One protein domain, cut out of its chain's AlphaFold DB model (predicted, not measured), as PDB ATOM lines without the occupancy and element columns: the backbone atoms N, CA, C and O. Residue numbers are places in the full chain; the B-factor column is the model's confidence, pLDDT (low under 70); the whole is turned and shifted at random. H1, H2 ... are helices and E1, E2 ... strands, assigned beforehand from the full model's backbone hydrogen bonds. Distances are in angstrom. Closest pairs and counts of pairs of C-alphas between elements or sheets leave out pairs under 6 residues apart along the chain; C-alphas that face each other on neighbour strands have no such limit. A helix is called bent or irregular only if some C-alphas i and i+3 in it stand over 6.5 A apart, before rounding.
ATOM      1  N   ASN A 280     201.134 176.977 153.918       82.00
ATOM      2  CA  ASN A 280     200.859 177.884 155.033       82.00
ATOM      3  C   ASN A 280     201.979 178.916 155.276       82.00
ATOM      4  O   ASN A 280     201.680 180.026 155.726       82.00
ATOM      5  N   VAL A 281     203.247 178.601 154.962       85.94
ATOM      6  CA  VAL A 281     204.365 179.558 155.109       85.94
ATOM      7  C   VAL A 281     204.565 180.456 153.885       85.94
ATOM      8  O   VAL A 281     205.306 181.427 153.980       85.94
ATOM      9  N   ALA A 282     203.885 180.204 152.762       83.56
ATOM     10  CA  ALA A 282     204.031 181.008 151.547       83.56
ATOM     11  C   ALA A 282     203.663 182.492 151.767       83.56
ATOM     12  O   ALA A 282     202.744 182.812 152.531       83.56
ATOM     13  N   GLY A 283     204.351 183.402 151.067       82.94
ATOM     14  CA  GLY A 283     204.168 184.855 151.167       82.94
ATOM     15  C   GLY A 283     205.258 185.573 151.976       82.94
ATOM     16  O   GLY A 283     206.342 185.035 152.197       82.94
ATOM     17  N   VAL A 284     204.969 186.813 152.386       84.12
ATOM     18  CA  VAL A 284     205.916 187.697 153.087       84.12
ATOM     19  C   VAL A 284     205.597 187.781 154.579       84.12
ATOM     20  O   VAL A 284     204.445 187.975 154.980       84.12
ATOM     21  N   TRP A 285     206.645 187.681 155.388       88.19
ATOM     22  CA  TRP A 285     206.619 187.722 156.844       88.19
ATOM     23  C   TRP A 285     207.581 188.790 157.366       88.19
ATOM     24  O   TRP A 285     208.668 188.962 156.821       88.19
ATOM     25  N   THR A 286     207.210 189.487 158.435       84.88
ATOM     26  CA  THR A 286     207.946 190.627 159.000       84.88
ATOM     27  C   THR A 286     208.068 190.521 160.515       84.88
ATOM     28  O   THR A 286     207.127 190.112 161.189       84.88
ATOM     29  N   TYR A 287     209.206 190.933 161.070       80.88
ATOM     30  CA  TYR A 287     209.453 190.986 162.512       80.88
ATOM     31  C   TYR A 287     209.788 192.419 162.935       80.88
ATOM     32  O   TYR A 287     210.886 192.915 162.686       80.88
ATOM     33  N   ALA A 288     208.830 193.066 163.603       61.97
ATOM     34  CA  ALA A 288     209.011 194.348 164.282       61.97
ATOM     35  C   ALA A 288     209.656 194.106 165.662       61.97
ATOM     36  O   ALA A 288     208.984 194.052 166.697       61.97
ATOM     37  N   GLY A 289     210.963 193.841 165.658       57.59
ATOM     38  CA  GLY A 289     211.711 193.398 166.833       57.59
ATOM     39  C   GLY A 289     212.010 194.488 167.863       57.59
ATOM     40  O   GLY A 289     212.210 195.651 167.533       57.59
ATOM     41  N   ARG A 290     212.189 194.093 169.131       53.84
ATOM     42  CA  ARG A 290     212.677 194.981 170.214       53.84
ATOM     43  C   ARG A 290     214.187 195.292 170.134       53.84
ATOM     44  O   ARG A 290     214.766 195.767 171.104       53.84
ATOM     45  N   SER A 291     214.838 194.943 169.027       54.12
ATOM     46  CA  SER A 291     216.297 194.823 168.885       54.12
ATOM     47  C   SER A 291     216.869 195.674 167.746       54.12
ATOM     48  O   SER A 291     217.920 195.344 167.197       54.12
ATOM     49  N   HIS A 292     216.159 196.735 167.351       67.38
ATOM     50  CA  HIS A 292     216.523 197.643 166.259       67.38
ATOM     51  C   HIS A 292     216.782 196.968 164.898       67.38
ATOM     52  O   HIS A 292     217.469 197.525 164.048       67.38
ATOM     53  N   THR A 293     216.266 195.757 164.680       73.38
ATOM     54  CA  THR A 293     216.471 194.989 163.444       73.38
ATOM     55  C   THR A 293     215.138 194.840 162.718       73.38
ATOM     56  O   THR A 293     214.309 194.028 163.129       73.38
ATOM     57  N   ASP A 294     214.952 195.590 161.632       76.56
ATOM     58  CA  ASP A 294     213.861 195.354 160.681       76.56
ATOM     59  C   ASP A 294     214.193 194.070 159.906       76.56
ATOM     60  O   ASP A 294     215.175 194.037 159.160       76.56
ATOM     61  N   LEU A 295     213.394 193.015 160.079       84.06
ATOM     62  CA  LEU A 295     213.570 191.717 159.418       84.06
ATOM     63  C   LEU A 295     212.329 191.372 158.586       84.06
ATOM     64  O   LEU A 295     211.205 191.409 159.082       84.06
ATOM     65  N   THR A 296     212.551 190.997 157.329       84.94
ATOM     66  CA  THR A 296     211.551 190.509 156.373       84.94
ATOM     67  C   THR A 296     212.008 189.165 155.812       84.94
ATOM     68  O   THR A 296     213.187 188.985 155.506       84.94
ATOM     69  N   MET A 297     211.094 188.213 155.649       87.94
ATOM     70  CA  MET A 297     211.375 186.924 155.023       87.94
ATOM     71  C   MET A 297     210.269 186.577 154.029       87.94
ATOM     72  O   MET A 297     209.087 186.596 154.369       87.94
ATOM     73  N   SER A 298     210.657 186.303 152.786       87.50
ATOM     74  CA  SER A 298     209.750 186.089 151.658       87.50
ATOM     75  C   SER A 298     209.918 184.677 151.113       87.50
ATOM     76  O   SER A 298     211.021 184.286 150.735       87.50
ATOM     77  N   PHE A 299     208.835 183.906 151.084       86.38
ATOM     78  CA  PHE A 299     208.821 182.536 150.575       86.38
ATOM     79  C   PHE A 299     208.363 182.505 149.123       86.38
ATOM     80  O   PHE A 299     207.317 183.072 148.792       86.38
ATOM     81  N   SER A 300     209.110 181.805 148.270       77.00
ATOM     82  CA  SER A 300     208.640 181.487 146.925       77.00
ATOM     83  C   SER A 300     207.826 180.196 146.896       77.00
ATOM     84  O   SER A 300     207.934 179.344 147.775       77.00
ATOM     85  N   ASN A 301     207.074 180.032 145.810       70.38
ATOM     86  CA  ASN A 301     206.467 178.759 145.420       70.38
ATOM     87  C   ASN A 301     207.492 177.804 144.772       70.38
ATOM     88  O   ASN A 301     207.135 176.678 144.459       70.38
ATOM     89  N   ASP A 302     208.721 178.274 144.522       65.00
ATOM     90  CA  ASP A 302     209.761 177.568 143.756       65.00
ATOM     91  C   ASP A 302     210.918 177.100 144.673       65.00
ATOM     92  O   ASP A 302     212.093 177.206 144.338       65.00
ATOM     93  N   ASP A 303     210.567 176.628 145.871       81.81
ATOM     94  CA  ASP A 303     211.430 175.904 146.821       81.81
ATOM     95  C   ASP A 303     212.668 176.655 147.367       81.81
ATOM     96  O   ASP A 303     213.659 176.052 147.778       81.81
ATOM     97  N   PHE A 304     212.596 177.987 147.460       89.31
ATOM     98  CA  PHE A 304     213.535 178.825 148.226       89.31
ATOM     99  C   PHE A 304     212.807 179.958 148.977       89.31
ATOM    100  O   PHE A 304     211.698 180.368 148.614       89.31
ATOM    101  N   ALA A 305     213.448 180.488 150.015       91.31
ATOM    102  CA  ALA A 305     213.046 181.713 150.697       91.31
ATOM    103  C   ALA A 305     214.180 182.747 150.643       91.31
ATOM    104  O   ALA A 305     215.355 182.396 150.540       91.31
ATOM    105  N   GLU A 306     213.842 184.030 150.731       91.12
ATOM    106  CA  GLU A 306     214.818 185.113 150.833       91.12
ATOM    107  C   GLU A 306     214.616 185.882 152.143       91.12
ATOM    108  O   GLU A 306     213.517 186.350 152.448       91.12
ATOM    109  N   LEU A 307     215.686 185.986 152.931       91.81
ATOM    110  CA  LEU A 307     215.743 186.732 154.185       91.81
ATOM    111  C   LEU A 307     216.417 188.078 153.930       91.81
ATOM    112  O   LEU A 307     217.559 188.123 153.471       91.81
ATOM    113  N   PHE A 308     215.730 189.163 154.272       88.44
ATOM    114  CA  PHE A 308     216.259 190.521 154.270       88.44
ATOM    115  C   PHE A 308     216.205 191.096 155.687       88.44
ATOM    116  O   PHE A 308     215.137 191.169 156.289       88.44
ATOM    117  N   ALA A 309     217.340 191.535 156.221       85.56
ATOM    118  CA  ALA A 309     217.415 192.240 157.495       85.56
ATOM    119  C   ALA A 309     218.141 193.576 157.329       85.56
ATOM    120  O   ALA A 309     219.069 193.689 156.527       85.56
ATOM    121  N   SER A 310     217.755 194.584 158.111       78.44
ATOM    122  CA  SER A 310     218.483 195.851 158.191       78.44
ATOM    123  C   SER A 310     218.492 196.423 159.607       78.44
ATOM    124  O   SER A 310     217.542 196.240 160.368       78.44
ATOM    125  N   MET A 311     219.586 197.092 159.969       71.19
ATOM    126  CA  MET A 311     219.840 197.593 161.321       71.19
ATOM    127  C   MET A 311     220.737 198.849 161.270       71.19
ATOM    128  O   MET A 311     221.637 198.909 160.434       71.19
ATOM    129  N   PRO A 312     220.540 199.847 162.149       61.78
ATOM    130  CA  PRO A 312     219.393 200.009 163.037       61.78
ATOM    131  C   PRO A 312     218.132 200.496 162.295       61.78
ATOM    132  O   PRO A 312     218.197 201.204 161.290       61.78
ATOM    133  N   ASP A 313     216.968 200.099 162.803       56.03
ATOM    134  CA  ASP A 313     215.631 200.422 162.282       56.03
ATOM    135  C   ASP A 313     215.241 201.913 162.381       56.03
ATOM    136  O   ASP A 313     214.306 202.370 161.706       56.03
ATOM    137  N   ASP A 314     215.963 202.700 163.178       52.25
ATOM    138  CA  ASP A 314     215.771 204.142 163.318       52.25
ATOM    139  C   ASP A 314     216.402 204.948 162.167       52.25
ATOM    140  O   ASP A 314     215.867 205.995 161.795       52.25
ATOM    141  N   GLN A 315     217.471 204.446 161.544       46.44
ATOM    142  CA  GLN A 315     218.192 205.126 160.464       46.44
ATOM    143  C   GLN A 315     217.493 205.029 159.091       46.44
ATOM    144  O   GLN A 315     216.759 204.070 158.821       46.44
ATOM    145  N   PRO A 316     217.721 205.999 158.178       44.84
ATOM    146  CA  PRO A 316     217.179 205.950 156.820       44.84
ATOM    147  C   PRO A 316     217.797 204.787 156.012       44.84
ATOM    148  O   PRO A 316     218.987 204.518 156.175       44.84
ATOM    149  N   PRO A 317     217.066 204.131 155.083       52.88
ATOM    150  CA  PRO A 317     217.492 202.857 154.479       52.88
ATOM    151  C   PRO A 317     218.828 202.854 153.720       52.88
ATOM    152  O   PRO A 317     219.388 201.785 153.485       52.88
ATOM    153  N   ALA A 318     219.342 204.021 153.320       47.03
ATOM    154  CA  ALA A 318     220.649 204.173 152.674       47.03
ATOM    155  C   ALA A 318     221.839 204.224 153.659       47.03
ATOM    156  O   ALA A 318     222.974 204.050 153.230       47.03
ATOM    157  N   ALA A 319     221.587 204.464 154.950       45.06
ATOM    158  CA  ALA A 319     222.600 204.500 156.013       45.06
ATOM    159  C   ALA A 319     222.603 203.236 156.895       45.06
ATOM    160  O   ALA A 319     223.514 203.049 157.694       45.06
ATOM    161  N   ARG A 320     221.586 202.373 156.757       67.56
ATOM    162  CA  ARG A 320     221.485 201.110 157.496       67.56
ATOM    163  C   ARG A 320     222.504 200.084 157.009       67.56
ATOM    164  O   ARG A 320     222.708 199.927 155.803       67.56
ATOM    165  N   ASP A 321     222.997 199.287 157.946       73.56
ATOM    166  CA  ASP A 321     223.570 197.988 157.631       73.56
ATOM    167  C   ASP A 321     222.464 197.021 157.194       73.56
ATOM    168  O   ASP A 321     221.318 197.108 157.645       73.56
ATOM    169  N   ARG A 322     222.799 196.109 156.283       81.69
ATOM    170  CA  ARG A 322     221.867 195.213 155.595       81.69
ATOM    171  C   ARG A 322     222.434 193.807 155.465       81.69
ATOM    172  O   ARG A 322     223.648 193.622 155.371       81.69
ATOM    173  N   LEU A 323     221.530 192.839 155.390       88.31
ATOM    174  CA  LEU A 323     221.799 191.440 155.093       88.31
ATOM    175  C   LEU A 323     220.710 190.913 154.153       88.31
ATOM    176  O   LEU A 323     219.539 190.937 154.524       88.31
ATOM    177  N   ARG A 324     221.080 190.390 152.981       91.00
ATOM    178  CA  ARG A 324     220.172 189.678 152.063       91.00
ATOM    179  C   ARG A 324     220.699 188.263 151.846       91.00
ATOM    180  O   ARG A 324     221.833 188.101 151.399       91.00
ATOM    181  N   ARG A 325     219.910 187.240 152.179       92.81
ATOM    182  CA  ARG A 325     220.311 185.822 152.136       92.81
ATOM    183  C   ARG A 325     219.287 184.942 151.439       92.81
ATOM    184  O   ARG A 325     218.096 185.043 151.719       92.81
ATOM    185  N   VAL A 326     219.779 184.029 150.609       93.50
ATOM    186  CA  VAL A 326     218.993 182.940 150.025       93.50
ATOM    187  C   VAL A 326     219.010 181.762 150.980       93.50
ATOM    188  O   VAL A 326     220.074 181.282 151.378       93.50
ATOM    189  N   LEU A 327     217.819 181.308 151.348       94.69
ATOM    190  CA  LEU A 327     217.584 180.217 152.276       94.69
ATOM    191  C   LEU A 327     216.898 179.061 151.542       94.69
ATOM    192  O   LEU A 327     215.869 179.262 150.897       94.69
ATOM    193  N   VAL A 328     217.445 177.851 151.653       93.31
ATOM    194  CA  VAL A 328     216.942 176.667 150.938       93.31
ATOM    195  C   VAL A 328     216.504 175.564 151.914       93.31
ATOM    196  O   VAL A 328     217.277 175.190 152.799       93.31
ATOM    197  N   PRO A 329     215.271 175.045 151.800       93.88
ATOM    198  CA  PRO A 329     214.759 173.967 152.639       93.88
ATOM    199  C   PRO A 329     215.399 172.629 152.237       93.88
ATOM    200  O   PRO A 329     215.020 172.025 151.237       93.88
ATOM    201  N   LEU A 330     216.381 172.153 153.012       91.62
ATOM    202  CA  LEU A 330     217.053 170.869 152.737       91.62
ATOM    203  C   LEU A 330     216.589 169.723 153.642       91.62
ATOM    204  O   LEU A 330     216.847 168.563 153.336       91.62
ATOM    205  N   TYR A 331     215.905 170.025 154.746       92.31
ATOM    206  CA  TYR A 331     215.354 169.015 155.648       92.31
ATOM    207  C   TYR A 331     214.013 169.468 156.237       92.31
ATOM    208  O   TYR A 331     213.858 170.622 156.644       92.31
ATOM    209  N   VAL A 332     213.060 168.538 156.314       89.25
ATOM    210  CA  VAL A 332     211.735 168.710 156.922       89.25
ATOM    211  C   VAL A 332     211.438 167.497 157.794       89.25
ATOM    212  O   VAL A 332     211.681 166.366 157.378       89.25
ATOM    213  N   ASN A 333     210.860 167.741 158.966       83.19
ATOM    214  CA  ASN A 333     210.094 166.753 159.723       83.19
ATOM    215  C   ASN A 333     208.717 167.332 160.084       83.19
ATOM    216  O   ASN A 333     208.446 168.500 159.797       83.19
ATOM    217  N   ASP A 334     207.859 166.529 160.714       70.38
ATOM    218  CA  ASP A 334     206.418 166.789 160.902       70.38
ATOM    219  C   ASP A 334     206.056 168.164 161.500       70.38
ATOM    220  O   ASP A 334     204.913 168.615 161.385       70.38
ATOM    221  N   HIS A 335     207.007 168.843 162.154       74.19
ATOM    222  CA  HIS A 335     206.789 170.121 162.839       74.19
ATOM    223  C   HIS A 335     207.823 171.216 162.523       74.19
ATOM    224  O   HIS A 335     207.699 172.323 163.054       74.19
ATOM    225  N   ARG A 336     208.859 170.945 161.711       85.75
ATOM    226  CA  ARG A 336     209.960 171.893 161.447       85.75
ATOM    227  C   ARG A 336     210.486 171.780 160.021       85.75
ATOM    228  O   ARG A 336     210.701 170.683 159.515       85.75
ATOM    229  N   THR A 337     210.805 172.920 159.415       91.19
ATOM    230  CA  THR A 337     211.650 172.988 158.209       91.19
ATOM    231  C   THR A 337     212.988 173.627 158.570       91.19
ATOM    232  O   THR A 337     213.019 174.637 159.276       91.19
ATOM    233  N   ILE A 338     214.091 173.047 158.092       93.00
ATOM    234  CA  ILE A 338     215.451 173.568 158.265       93.00
ATOM    235  C   ILE A 338     215.896 174.207 156.951       93.00
ATOM    236  O   ILE A 338     216.076 173.527 155.937       93.00
ATOM    237  N   LEU A 339     216.071 175.525 156.993       94.81
ATOM    238  CA  LEU A 339     216.527 176.345 155.881       94.81
ATOM    239  C   LEU A 339     218.033 176.564 155.996       94.81
ATOM    240  O   LEU A 339     218.500 177.154 156.968       94.81
ATOM    241  N   MET A 340     218.793 176.132 155.002       95.25
ATOM    242  CA  MET A 340     220.233 176.369 154.926       95.25
ATOM    243  C   MET A 340     220.525 177.667 154.181       95.25
ATOM    244  O   MET A 340     219.829 177.986 153.219       95.25
ATOM    245  N   VAL A 341     221.557 178.409 154.585       94.75
ATOM    246  CA  VAL A 341     222.016 179.578 153.817       94.75
ATOM    247  C   VAL A 341     222.726 179.087 152.553       94.75
ATOM    248  O   VAL A 341     223.850 178.606 152.637       94.75
ATOM    249  N   ALA A 342     222.076 179.196 151.393       92.75
ATOM    250  CA  ALA A 342     222.686 178.873 150.099       92.75
ATOM    251  C   ALA A 342     223.549 180.019 149.556       92.75
ATOM    252  O   ALA A 342     224.481 179.759 148.808       92.75
ATOM    253  N   GLY A 343     223.255 181.267 149.938       92.00
ATOM    254  CA  GLY A 343     224.058 182.424 149.546       92.00
ATOM    255  C   GLY A 343     223.720 183.708 150.294       92.00
ATOM    256  O   GLY A 343     222.651 183.847 150.896       92.00
ATOM    257  N   THR A 344     224.648 184.663 150.248       92.00
ATOM    258  CA  THR A 344     224.551 185.983 150.887       92.00
ATOM    259  C   THR A 344     224.757 187.071 149.832       92.00
ATOM    260  O   THR A 344     225.882 187.377 149.452       92.00
ATOM    261  N   ARG A 345     223.653 187.657 149.356       88.12
ATOM    262  CA  ARG A 345     223.591 188.616 148.236       88.12
ATOM    263  C   ARG A 345     223.944 190.052 148.624       88.12
ATOM    264  O   ARG A 345     224.336 190.840 147.772       88.12
ATOM    265  N   GLU A 346     223.785 190.405 149.896       85.06
ATOM    266  CA  GLU A 346     224.136 191.717 150.451       85.06
ATOM    267  C   GLU A 346     224.584 191.525 151.907       85.06
ATOM    268  O   GLU A 346     223.929 190.794 152.651       85.06
ATOM    269  N   ALA A 347     225.690 192.159 152.312       84.81
ATOM    270  CA  ALA A 347     226.163 192.201 153.699       84.81
ATOM    271  C   ALA A 347     226.971 193.489 153.961       84.81
ATOM    272  O   ALA A 347     228.067 193.684 153.418       84.81
ATOM    273  N   THR A 348     226.448 194.384 154.800       75.62
ATOM    274  CA  THR A 348     227.106 195.652 155.172       75.62
ATOM    275  C   THR A 348     227.290 195.795 156.688       75.62
ATOM    276  O   THR A 348     226.626 195.112 157.468       75.62
ATOM    277  N   GLY A 349     228.298 196.592 157.072       79.62
ATOM    278  CA  GLY A 349     228.759 196.832 158.450       79.62
ATOM    279  C   GLY A 349     228.654 195.627 159.386       79.62
ATOM    280  O   GLY A 349     229.367 194.645 159.179       79.62
ATOM    281  N   ILE A 350     227.783 195.685 160.398       74.31
ATOM    282  CA  ILE A 350     227.646 194.657 161.454       74.31
ATOM    283  C   ILE A 350     227.211 193.263 160.963       74.31
ATOM    284  O   ILE A 350     227.252 192.299 161.734       74.31
ATOM    285  N   PHE A 351     226.759 193.145 159.710       81.94
ATOM    286  CA  PHE A 351     226.416 191.868 159.081       81.94
ATOM    287  C   PHE A 351     227.571 191.265 158.263       81.94
ATOM    288  O   PHE A 351     227.436 190.144 157.770       81.94
ATOM    289  N   ARG A 352     228.704 191.968 158.105       78.75
ATOM    290  CA  ARG A 352     229.883 191.438 157.400       78.75
ATOM    291  C   ARG A 352     230.619 190.398 158.256       78.75
ATOM    292  O   ARG A 352     230.932 190.691 159.408       78.75
ATOM    293  N   PRO A 353     230.978 189.226 157.698       63.91
ATOM    294  CA  PRO A 353     231.673 188.177 158.448       63.91
ATOM    295  C   PRO A 353     233.147 188.498 158.764       63.91
ATOM    296  O   PRO A 353     233.720 187.868 159.644       63.91
ATOM    297  N   GLU A 354     233.753 189.469 158.074       60.53
ATOM    298  CA  GLU A 354     235.197 189.774 158.139       60.53
ATOM    299  C   GLU A 354     235.548 191.006 158.998       60.53
ATOM    300  O   GLU A 354     236.719 191.353 159.155       60.53
ATOM    301  N   GLY A 355     234.552 191.714 159.544       50.34
ATOM    302  CA  GLY A 355     234.784 192.935 160.318       50.34
ATOM    303  C   GLY A 355     235.416 192.641 161.680       50.34
ATOM    304  O   GLY A 355     234.797 191.985 162.509       50.34
ATOM    305  N   SER A 356     236.612 193.172 161.953       41.56
ATOM    306  CA  SER A 356     237.416 192.896 163.161       41.56
ATOM    307  C   SER A 356     236.880 193.535 164.463       41.56
ATOM    308  O   SER A 356     237.626 194.184 165.197       41.56
ATOM    309  N   GLY A 357     235.581 193.393 164.742       53.16
ATOM    310  CA  GLY A 357     234.882 193.954 165.899       53.16
ATOM    311  C   GLY A 357     234.247 192.884 166.808       53.16
ATOM    312  O   GLY A 357     233.962 191.775 166.361       53.16
ATOM    313  N   PRO A 358     233.988 193.194 168.093       46.38
ATOM    314  CA  PRO A 358     233.513 192.215 169.078       46.38
ATOM    315  C   PRO A 358     231.993 191.940 169.053       46.38
ATOM    316  O   PRO A 358     231.499 191.227 169.925       46.38
ATOM    317  N   GLN A 359     231.229 192.505 168.108       56.34
ATOM    318  CA  GLN A 359     229.763 192.393 168.056       56.34
ATOM    319  C   GLN A 359     229.259 192.114 166.632       56.34
ATOM    320  O   GLN A 359     229.020 193.031 165.852       56.34
ATOM    321  N   TYR A 360     229.055 190.834 166.315       67.38
ATOM    322  CA  TYR A 360     228.384 190.383 165.089       67.38
ATOM    323  C   TYR A 360     226.896 190.135 165.358       67.38
ATOM    324  O   TYR A 360     226.551 189.496 166.358       67.38
ATOM    325  N   ASN A 361     226.010 190.548 164.448       82.75
ATOM    326  CA  ASN A 361     224.583 190.223 164.555       82.75
ATOM    327  C   ASN A 361     224.353 188.706 164.352       82.75
ATOM    328  O   ASN A 361     224.925 188.105 163.437       82.75
ATOM    329  N   VAL A 362     223.491 188.083 165.171       85.94
ATOM    330  CA  VAL A 362     223.201 186.633 165.127       85.94
ATOM    331  C   VAL A 362     222.757 186.147 163.741       85.94
ATOM    332  O   VAL A 362     223.132 185.048 163.335       85.94
ATOM    333  N   LEU A 363     222.051 186.986 162.972       89.56
ATOM    334  CA  LEU A 363     221.565 186.659 161.628       89.56
ATOM    335  C   LEU A 363     222.692 186.445 160.605       89.56
ATOM    336  O   LEU A 363     222.513 185.666 159.673       89.56
ATOM    337  N   SER A 364     223.853 187.091 160.786       87.00
ATOM    338  CA  SER A 364     225.034 186.893 159.924       87.00
ATOM    339  C   SER A 364     225.792 185.598 160.248       87.00
ATOM    340  O   SER A 364     226.355 184.962 159.355       87.00
ATOM    341  N   ARG A 365     225.760 185.171 161.519       87.75
ATOM    342  CA  ARG A 365     226.439 183.963 162.019       87.75
ATOM    343  C   ARG A 365     225.600 182.689 161.914       87.75
ATOM    344  O   ARG A 365     226.159 181.596 161.989       87.75
ATOM    345  N   ALA A 366     224.285 182.819 161.748       91.19
ATOM    346  CA  ALA A 366     223.397 181.707 161.437       91.19
ATOM    347  C   ALA A 366     223.843 181.017 160.138       91.19
ATOM    348  O   ALA A 366     224.049 181.686 159.122       91.19
ATOM    349  N   ARG A 367     223.993 179.689 160.184       90.00
ATOM    350  CA  ARG A 367     224.295 178.838 159.011       90.00
ATOM    351  C   ARG A 367     223.062 178.070 158.533       90.00
ATOM    352  O   ARG A 367     222.930 177.773 157.349       90.00
ATOM    353  N   ALA A 368     222.130 177.836 159.451       94.19
ATOM    354  CA  ALA A 368     220.776 177.409 159.150       94.19
ATOM    355  C   ALA A 368     219.763 178.248 159.941       94.19
ATOM    356  O   ALA A 368     220.116 178.964 160.884       94.19
ATOM    357  N   PHE A 369     218.496 178.116 159.582       95.00
ATOM    358  CA  PHE A 369     217.352 178.637 160.312       95.00
ATOM    359  C   PHE A 369     216.302 177.535 160.438       95.00
ATOM    360  O   PHE A 369     216.034 176.821 159.474       95.00
ATOM    361  N   ILE A 370     215.689 177.401 161.608       92.81
ATOM    362  CA  ILE A 370     214.499 176.564 161.794       92.81
ATOM    363  C   ILE A 370     213.270 177.450 161.671       92.81
ATOM    364  O   ILE A 370     213.224 178.514 162.290       92.81
ATOM    365  N   ILE A 371     212.276 176.983 160.915       92.38
ATOM    366  CA  ILE A 371     210.943 177.583 160.884       92.38
ATOM    367  C   ILE A 371     209.861 176.608 161.350       92.38
ATOM    368  O   ILE A 371     209.929 175.402 161.085       92.38
ATOM    369  N   SER A 372     208.838 177.157 162.004       88.81
ATOM    370  CA  SER A 372     207.583 176.474 162.335       88.81
ATOM    371  C   SER A 372     206.428 177.479 162.446       88.81
ATOM    372  O   SER A 372     206.622 178.644 162.796       88.81
ATOM    373  N   THR A 373     205.206 177.052 162.129       85.75
ATOM    374  CA  THR A 373     203.995 177.885 162.251       85.75
ATOM    375  C   THR A 373     203.426 177.808 163.666       85.75
ATOM    376  O   THR A 373     203.154 176.714 164.160       85.75
ATOM    377  N   VAL A 374     203.205 178.957 164.309       80.81
ATOM    378  CA  VAL A 374     202.713 179.079 165.691       80.81
ATOM    379  C   VAL A 374     201.469 179.975 165.697       80.81
ATOM    380  O   VAL A 374     201.544 181.194 165.879       80.81
ATOM    381  N   GLY A 375     200.312 179.358 165.443       83.06
ATOM    382  CA  GLY A 375     199.091 180.084 165.080       83.06
ATOM    383  C   GLY A 375     199.292 180.835 163.762       83.06
ATOM    384  O   GLY A 375     199.924 180.313 162.846       83.06
ATOM    385  N   ASP A 376     198.830 182.084 163.697       83.06
ATOM    386  CA  ASP A 376     198.997 182.961 162.527       83.06
ATOM    387  C   ASP A 376     200.415 183.555 162.376       83.06
ATOM    388  O   ASP A 376     200.649 184.371 161.485       83.06
ATOM    389  N   ASN A 377     201.362 183.175 163.245       86.75
ATOM    390  CA  ASN A 377     202.746 183.658 163.240       86.75
ATOM    391  C   ASN A 377     203.714 182.584 162.733       86.75
ATOM    392  O   ASN A 377     203.485 181.383 162.892       86.75
ATOM    393  N   LEU A 378     204.855 183.022 162.211       89.12
ATOM    394  CA  LEU A 378     205.973 182.159 161.852       89.12
ATOM    395  C   LEU A 378     207.087 182.307 162.895       89.12
ATOM    396  O   LEU A 378     207.661 183.385 163.041       89.12
ATOM    397  N   SER A 379     207.408 181.231 163.612       89.50
ATOM    398  CA  SER A 379     208.618 181.168 164.434       89.50
ATOM    399  C   SER A 379     209.832 180.951 163.531       89.50
ATOM    400  O   SER A 379     209.802 180.106 162.636       89.50
ATOM    401  N   LEU A 380     210.886 181.732 163.764       91.94
ATOM    402  CA  LEU A 380     212.179 181.671 163.094       91.94
ATOM    403  C   LEU A 380     213.282 181.618 164.160       91.94
ATOM    404  O   LEU A 380     213.441 182.550 164.951       91.94
ATOM    405  N   VAL A 381     214.068 180.542 164.162       92.06
ATOM    406  CA  VAL A 381     215.169 180.328 165.114       92.06
ATOM    407  C   VAL A 381     216.497 180.226 164.349       92.06
ATOM    408  O   VAL A 381     216.648 179.316 163.530       92.06
ATOM    409  N   PRO A 382     217.475 181.124 164.581       93.00
ATOM    410  CA  PRO A 382     218.783 181.066 163.937       93.00
ATOM    411  C   PRO A 382     219.639 179.961 164.566       93.00
ATOM    412  O   PRO A 382     219.798 179.903 165.786       93.00
ATOM    413  N   VAL A 383     220.219 179.103 163.729       91.62
ATOM    414  CA  VAL A 383     221.009 177.936 164.142       91.62
ATOM    415  C   VAL A 383     222.498 178.232 163.980       91.62
ATOM    416  O   VAL A 383     222.976 178.546 162.883       91.62
ATOM    417  N   LEU A 384     223.244 178.097 165.078       88.94
ATOM    418  CA  LEU A 384     224.697 178.281 165.128       88.94
ATOM    419  C   LEU A 384     225.433 176.934 165.242       88.94
ATOM    420  O   LEU A 384     226.579 176.809 164.803       88.94
ATOM    421  N   SER A 385     224.771 175.930 165.819       90.50
ATOM    422  CA  SER A 385     225.313 174.633 166.217       90.50
ATOM    423  C   SER A 385     224.259 173.522 166.133       90.50
ATOM    424  O   SER A 385     223.059 173.785 166.174       90.50
ATOM    425  N   THR A 386     224.698 172.258 166.094       89.19
ATOM    426  CA  THR A 386     223.805 171.087 166.185       89.19
ATOM    427  C   THR A 386     222.862 171.182 167.389       89.19
ATOM    428  O   THR A 386     221.684 170.867 167.270       89.19
ATOM    429  N   ARG A 387     223.346 171.673 168.540       87.12
ATOM    430  CA  ARG A 387     222.556 171.793 169.775       87.12
ATOM    431  C   ARG A 387     221.270 172.601 169.576       87.12
ATOM    432  O   ARG A 387     220.227 172.173 170.059       87.12
ATOM    433  N   ASP A 388     221.331 173.704 168.831       87.19
ATOM    434  CA  ASP A 388     220.176 174.584 168.612       87.19
ATOM    435  C   ASP A 388     219.049 173.866 167.843       87.19
ATOM    436  O   ASP A 388     217.874 174.173 168.033       87.19
ATOM    437  N   ILE A 389     219.391 172.864 167.019       86.69
ATOM    438  CA  ILE A 389     218.420 172.037 166.285       86.69
ATOM    439  C   ILE A 389     217.676 171.089 167.226       86.69
ATOM    440  O   ILE A 389     216.459 170.941 167.118       86.69
ATOM    441  N   TRP A 390     218.386 170.476 168.174       82.06
ATOM    442  CA  TRP A 390     217.798 169.538 169.132       82.06
ATOM    443  C   TRP A 390     217.076 170.250 170.293       82.06
ATOM    444  O   TRP A 390     216.130 169.689 170.839       82.06
ATOM    445  N   GLU A 391     217.457 171.487 170.635       81.31
ATOM    446  CA  GLU A 391     216.789 172.310 171.665       81.31
ATOM    447  C   GLU A 391     215.636 173.193 171.138       81.31
ATOM    448  O   GLU A 391     214.897 173.763 171.943       81.31
ATOM    449  N   ALA A 392     215.433 173.302 169.819       76.44
ATOM    450  CA  ALA A 392     214.266 173.991 169.257       76.44
ATOM    451  C   ALA A 392     212.932 173.295 169.646       76.44
ATOM    452  O   ALA A 392     212.927 172.083 169.891       76.44
ATOM    453  N   PRO A 393     211.778 174.000 169.679       64.81
ATOM    454  CA  PRO A 393     210.502 173.421 170.114       64.81
ATOM    455  C   PRO A 393     209.918 172.410 169.116       64.81
ATOM    456  O   PRO A 393     210.028 172.570 167.901       64.81
ATOM    457  N   GLY A 394     209.304 171.332 169.612       59.94
ATOM    458  CA  GLY A 394     208.448 170.449 168.802       59.94
ATOM    459  C   GLY A 394     207.045 171.038 168.601       59.94
ATOM    460  O   GLY A 394     206.712 172.051 169.213       59.94
ATOM    461  N   GLY A 395     206.213 170.381 167.784       51.72
ATOM    462  CA  GLY A 395     204.808 170.774 167.580       51.72
ATOM    463  C   GLY A 395     203.998 170.801 168.883       51.72
ATOM    464  O   GLY A 395     203.170 171.689 169.080       51.72
ATOM    465  N   ASP A 396     204.327 169.913 169.829       53.41
ATOM    466  CA  ASP A 396     203.825 169.921 171.209       53.41
ATOM    467  C   ASP A 396     204.443 171.039 172.074       53.41
ATOM    468  O   ASP A 396     205.027 170.812 173.142       53.41
ATOM    469  N   ALA A 397     204.226 172.291 171.661       49.12
ATOM    470  CA  ALA A 397     204.638 173.512 172.364       49.12
ATOM    471  C   ALA A 397     204.050 173.666 173.791       49.12
ATOM    472  O   ALA A 397     204.335 174.641 174.483       49.12
ATOM    473  N   ARG A 398     203.239 172.703 174.256       48.78
ATOM    474  CA  ARG A 398     202.710 172.612 175.628       48.78
ATOM    475  C   ARG A 398     203.693 172.020 176.646       48.78
ATOM    476  O   ARG A 398     203.447 172.167 177.839       48.78
ATOM    477  N   THR A 399     204.770 171.357 176.217       45.94
ATOM    478  CA  THR A 399     205.713 170.674 177.134       45.94
ATOM    479  C   THR A 399     207.069 171.375 177.285       45.94
ATOM    480  O   THR A 399     207.718 171.244 178.324       45.94
ATOM    481  N   SER A 400     207.496 172.179 176.307       52.75
ATOM    482  CA  SER A 400     208.763 172.920 176.359       52.75
ATOM    483  C   SER A 400     208.645 174.223 177.167       52.75
ATOM    484  O   SER A 400     208.422 175.296 176.611       52.75
ATOM    485  N   LEU A 401     208.865 174.149 178.485       54.09
ATOM    486  CA  LEU A 401     208.845 175.294 179.423       54.09
ATOM    487  C   LEU A 401     209.919 176.384 179.183       54.09
ATOM    488  O   LEU A 401     210.001 177.346 179.947       54.09
ATOM    489  N   ARG A 402     210.756 176.261 178.146       61.88
ATOM    490  CA  ARG A 402     211.756 177.263 177.748       61.88
ATOM    491  C   ARG A 402     211.616 177.583 176.263       61.88
ATOM    492  O   ARG A 402     211.745 176.691 175.432       61.88
ATOM    493  N   LYS A 403     211.415 178.863 175.945       65.94
ATOM    494  CA  LYS A 403     211.597 179.393 174.585       65.94
ATOM    495  C   LYS A 403     213.093 179.427 174.231       65.94
ATOM    496  O   LYS A 403     213.898 179.703 175.127       65.94
ATOM    497  N   PRO A 404     213.482 179.212 172.961       71.62
ATOM    498  CA  PRO A 404     214.842 179.479 172.505       71.62
ATOM    499  C   PRO A 404     215.211 180.954 172.740       71.62
ATOM    500  O   PRO A 404     214.382 181.829 172.477       71.62
ATOM    501  N   PRO A 405     216.442 181.274 173.180       68.00
ATOM    502  CA  PRO A 405     216.829 182.650 173.515       68.00
ATOM    503  C   PRO A 405     216.853 183.605 172.309       68.00
ATOM    504  O   PRO A 405     216.848 184.816 172.501       68.00
ATOM    505  N   ASN A 406     216.856 183.064 171.084       80.81
ATOM    506  CA  ASN A 406     216.896 183.806 169.821       80.81
ATOM    507  C   ASN A 406     215.637 183.576 168.950       80.81
ATOM    508  O   ASN A 406     215.703 183.743 167.735       80.81
ATOM    509  N   GLU A 407     214.512 183.135 169.531       86.75
ATOM    510  CA  GLU A 407     213.252 182.954 168.790       86.75
ATOM    511  C   GLU A 407     212.686 184.301 168.302       86.75
ATOM    512  O   GLU A 407     212.368 185.183 169.103       86.75
ATOM    513  N   MET A 408     212.501 184.440 166.987       87.88
ATOM    514  CA  MET A 408     211.808 185.565 166.358       87.88
ATOM    515  C   MET A 408     210.430 185.103 165.879       87.88
ATOM    516  O   MET A 408     210.330 184.146 165.119       87.88
ATOM    517  N   LEU A 409     209.367 185.783 166.312       87.88
ATOM    518  CA  LEU A 409     207.999 185.534 165.846       87.88
ATOM    519  C   LEU A 409     207.640 186.579 164.789       87.88
ATOM    520  O   LEU A 409     207.400 187.739 165.126       87.88
ATOM    521  N   LEU A 410     207.645 186.177 163.521       88.19
ATOM    522  CA  LEU A 410     207.284 187.032 162.395       88.19
ATOM    523  C   LEU A 410     205.759 187.012 162.209       88.19
ATOM    524  O   LEU A 410     205.136 185.947 162.208       88.19
ATOM    525  N   THR A 411     205.169 188.183 161.982       86.38
ATOM    526  CA  THR A 411     203.781 188.345 161.531       86.38
ATOM    527  C   THR A 411     203.721 188.343 160.004       86.38
ATOM    528  O   THR A 411     204.697 188.686 159.338       86.38
ATOM    529  N   ARG A 412     202.583 187.971 159.414       83.62
ATOM    530  CA  ARG A 412     202.372 188.097 157.962       83.62
ATOM    531  C   ARG A 412     202.260 189.581 157.576       83.62
ATOM    532  O   ARG A 412     201.537 190.324 158.237       83.62
ATOM    533  N   ALA A 413     202.964 190.006 156.527       67.62
ATOM    534  CA  ALA A 413     202.971 191.401 156.077       67.62
ATOM    535  C   ALA A 413     201.657 191.798 155.373       67.62
ATOM    536  O   ALA A 413     201.053 190.979 154.676       67.62
ATOM    537  N   ASP A 414     201.234 193.059 155.518       64.38
ATOM    538  CA  ASP A 414     200.073 193.605 154.802       64.38
ATOM    539  C   ASP A 414     200.447 194.222 153.428       64.38
ATOM    540  O   ASP A 414     201.616 194.546 153.187       64.38
ATOM    541  N   PRO A 415     199.483 194.405 152.499       54.88
ATOM    542  CA  PRO A 415     199.774 194.903 151.149       54.88
ATOM    543  C   PRO A 415     200.292 196.346 151.060       54.88
ATOM    544  O   PRO A 415     200.949 196.707 150.081       54.88
ATOM    545  N   THR A 416     200.016 197.176 152.063       53.47
ATOM    546  CA  THR A 416     200.503 198.562 152.154       53.47
ATOM    547  C   THR A 416     201.984 198.577 152.508       53.47
ATOM    548  O   THR A 416     202.766 199.298 151.884       53.47
ATOM    549  N   LEU A 417     202.358 197.733 153.474       54.62
ATOM    550  CA  LEU A 417     203.716 197.584 153.984       54.62
ATOM    551  C   LEU A 417     204.696 197.178 152.874       54.62
ATOM    552  O   LEU A 417     205.719 197.841 152.696       54.62
ATOM    553  N   GLN A 418     204.356 196.166 152.065       49.38
ATOM    554  CA  GLN A 418     205.215 195.740 150.950       49.38
ATOM    555  C   GLN A 418     205.469 196.881 149.953       49.38
ATOM    556  O   GLN A 418     206.614 197.165 149.613       49.38
ATOM    557  N   LYS A 419     204.416 197.602 149.548       49.16
ATOM    558  CA  LYS A 419     204.508 198.687 148.557       49.16
ATOM    559  C   LYS A 419     205.402 199.854 149.010       49.16
ATOM    560  O   LYS A 419     205.912 200.599 148.175       49.16
ATOM    561  N   GLN A 420     205.591 200.032 150.319       51.41
ATOM    562  CA  GLN A 420     206.504 201.030 150.887       51.41
ATOM    563  C   GLN A 420     207.956 200.530 150.917       51.41
ATOM    564  O   GLN A 420     208.861 201.296 150.573       51.41
ATOM    565  N   LEU A 421     208.165 199.246 151.240       49.84
ATOM    566  CA  LEU A 421     209.471 198.579 151.171       49.84
ATOM    567  C   LEU A 421     210.017 198.569 149.733       49.84
ATOM    568  O   LEU A 421     211.151 198.995 149.515       49.84
ATOM    569  N   ASP A 422     209.186 198.203 148.751       48.16
ATOM    570  CA  ASP A 422     209.526 198.208 147.316       48.16
ATOM    571  C   ASP A 422     209.938 199.607 146.812       48.16
ATOM    572  O   ASP A 422     210.745 199.743 145.892       48.16
ATOM    573  N   ALA A 423     209.404 200.666 147.431       50.94
ATOM    574  CA  ALA A 423     209.709 202.062 147.118       50.94
ATOM    575  C   ALA A 423     210.908 202.634 147.907       50.94
ATOM    576  O   ALA A 423     211.183 203.834 147.815       50.94
ATOM    577  N   GLY A 424     211.593 201.821 148.721       48.91
ATOM    578  CA  GLY A 424     212.730 202.245 149.547       48.91
ATOM    579  C   GLY A 424     212.382 203.256 150.649       48.91
ATOM    580  O   GLY A 424     213.279 203.920 151.175       48.91
TER     581      GLY A 424
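This is residues 280 to 424 of the 930 residues of an uncharacterized protein of Nitrobacter vulgaris (UniProt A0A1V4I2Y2). This is a closed barrel of eight antiparallel strands, E1 to E8 round the ring in chain order, with the short helices H1 and H2 packed on its outside and a third short helix, H3, after the last strand. The two longest strands, E4 and E5, form a bent hairpin in the wall, and two long links, residues 348 to 361 and 392 to 407, reach as far as 24 A from the mean of the C-alphas. The printed part has 145 residues, with eight named strands and three named helices in the order E1 E2 E3 E4 E5 H1 E6 E7 H2 E8 H3; the class is mixed, helices and strands. The whole is compact, with a radius of gyration of the C-alphas of 15.1 A and a rounded outline spanning 43 by 39 by 29 A.

Find C-alpha 283 at (204.168, 184.855, 151.167); from there E1 runs to residue 288. Next come E2, residues 294 to 299, and E3, residues 305 to 311, which is 20.3 A long. Look for C-alpha 321 at (223.570, 197.988, 157.631), where E4 begins; it runs to residue 333 over 34.1 A and bends by 65 degrees at residue 330. E5, residues 336 to 347, is 27.1 A long and bends by 69 degrees at residue 344. H1 is residues 362 to 365, E6 residues 368 to 374 at 19.3 A, and E7 residues 377 to 383 at 19.2 A. H2 is residues 386 to 391 and E8 residues 408 to 412. H3, residues 415 to 421, measures 10.4 A and ends at C-alpha 421, (209.471, 198.579, 151.171).

Begin at E1 and E2, an antiparallel hairpin, where N 285 and O 297 are 2.9 A apart, within hydrogen-bond range. E1 to E5 form a meander, each strand the antiparallel neighbour of the one before. Look at N 296 and O 308, 2.8 A, for E2 and E3; at N 307 and O 325, 2.9 A, for E3 and E4; and at N 328 and O 340, 2.9 A, for E4 and E5. E5 and E6 are antiparallel at 127 degrees between their directions, with N 339 and O 369 at 2.8 A. The hairpin E6 and E7 has N 370 and O 381 at 2.9 A. E8 is staggered: it pairs with E7 over residues 408 to 410, with N 380 and O 408 at 2.8 A, and with E1 over residues 411 to 412, with N 286 and O 411 at 2.8 A, which closes the ring. H1 is on the barrel, outside it, at a height of 6.5 A and over none of the strands; its closest C-alpha to E7 is that of Leu 363, 6.7 A from that of Pro 382. H2 is on the barrel, outside it, at a height of 9.1 A; it is only just over E6 and E7, with 3 C-alphas on each, and runs along the strands, at 9 degrees to E6 on the local plane. The closest C-alphas of H2 and E7 are those of Ile 389 and Val 383, 6.8 A apart. H3 is on the barrel too, with 6 pairs of C-alphas within 10 A. The three helices are apart from one another. In H2 every O i to N i+4 pair is within hydrogen-bond range, in H3 2 of 3 are, and H1 is too short for such a pair.

Measure the whole from Ala 318 to Thr 399, whose C-alphas are the two farthest apart, 44.1 A. The printed part has no cut. Two links are long: E5 to H1 with 14 residues and H2 to E8 with 16. Read the B-factor column for confidence: the mean pLDDT of the printed part is 76.1, and 47 residues are under 70, among them 312 to 320, 353 to 360, 393 to 403 and 413 to 424; H3 has a mean of 52.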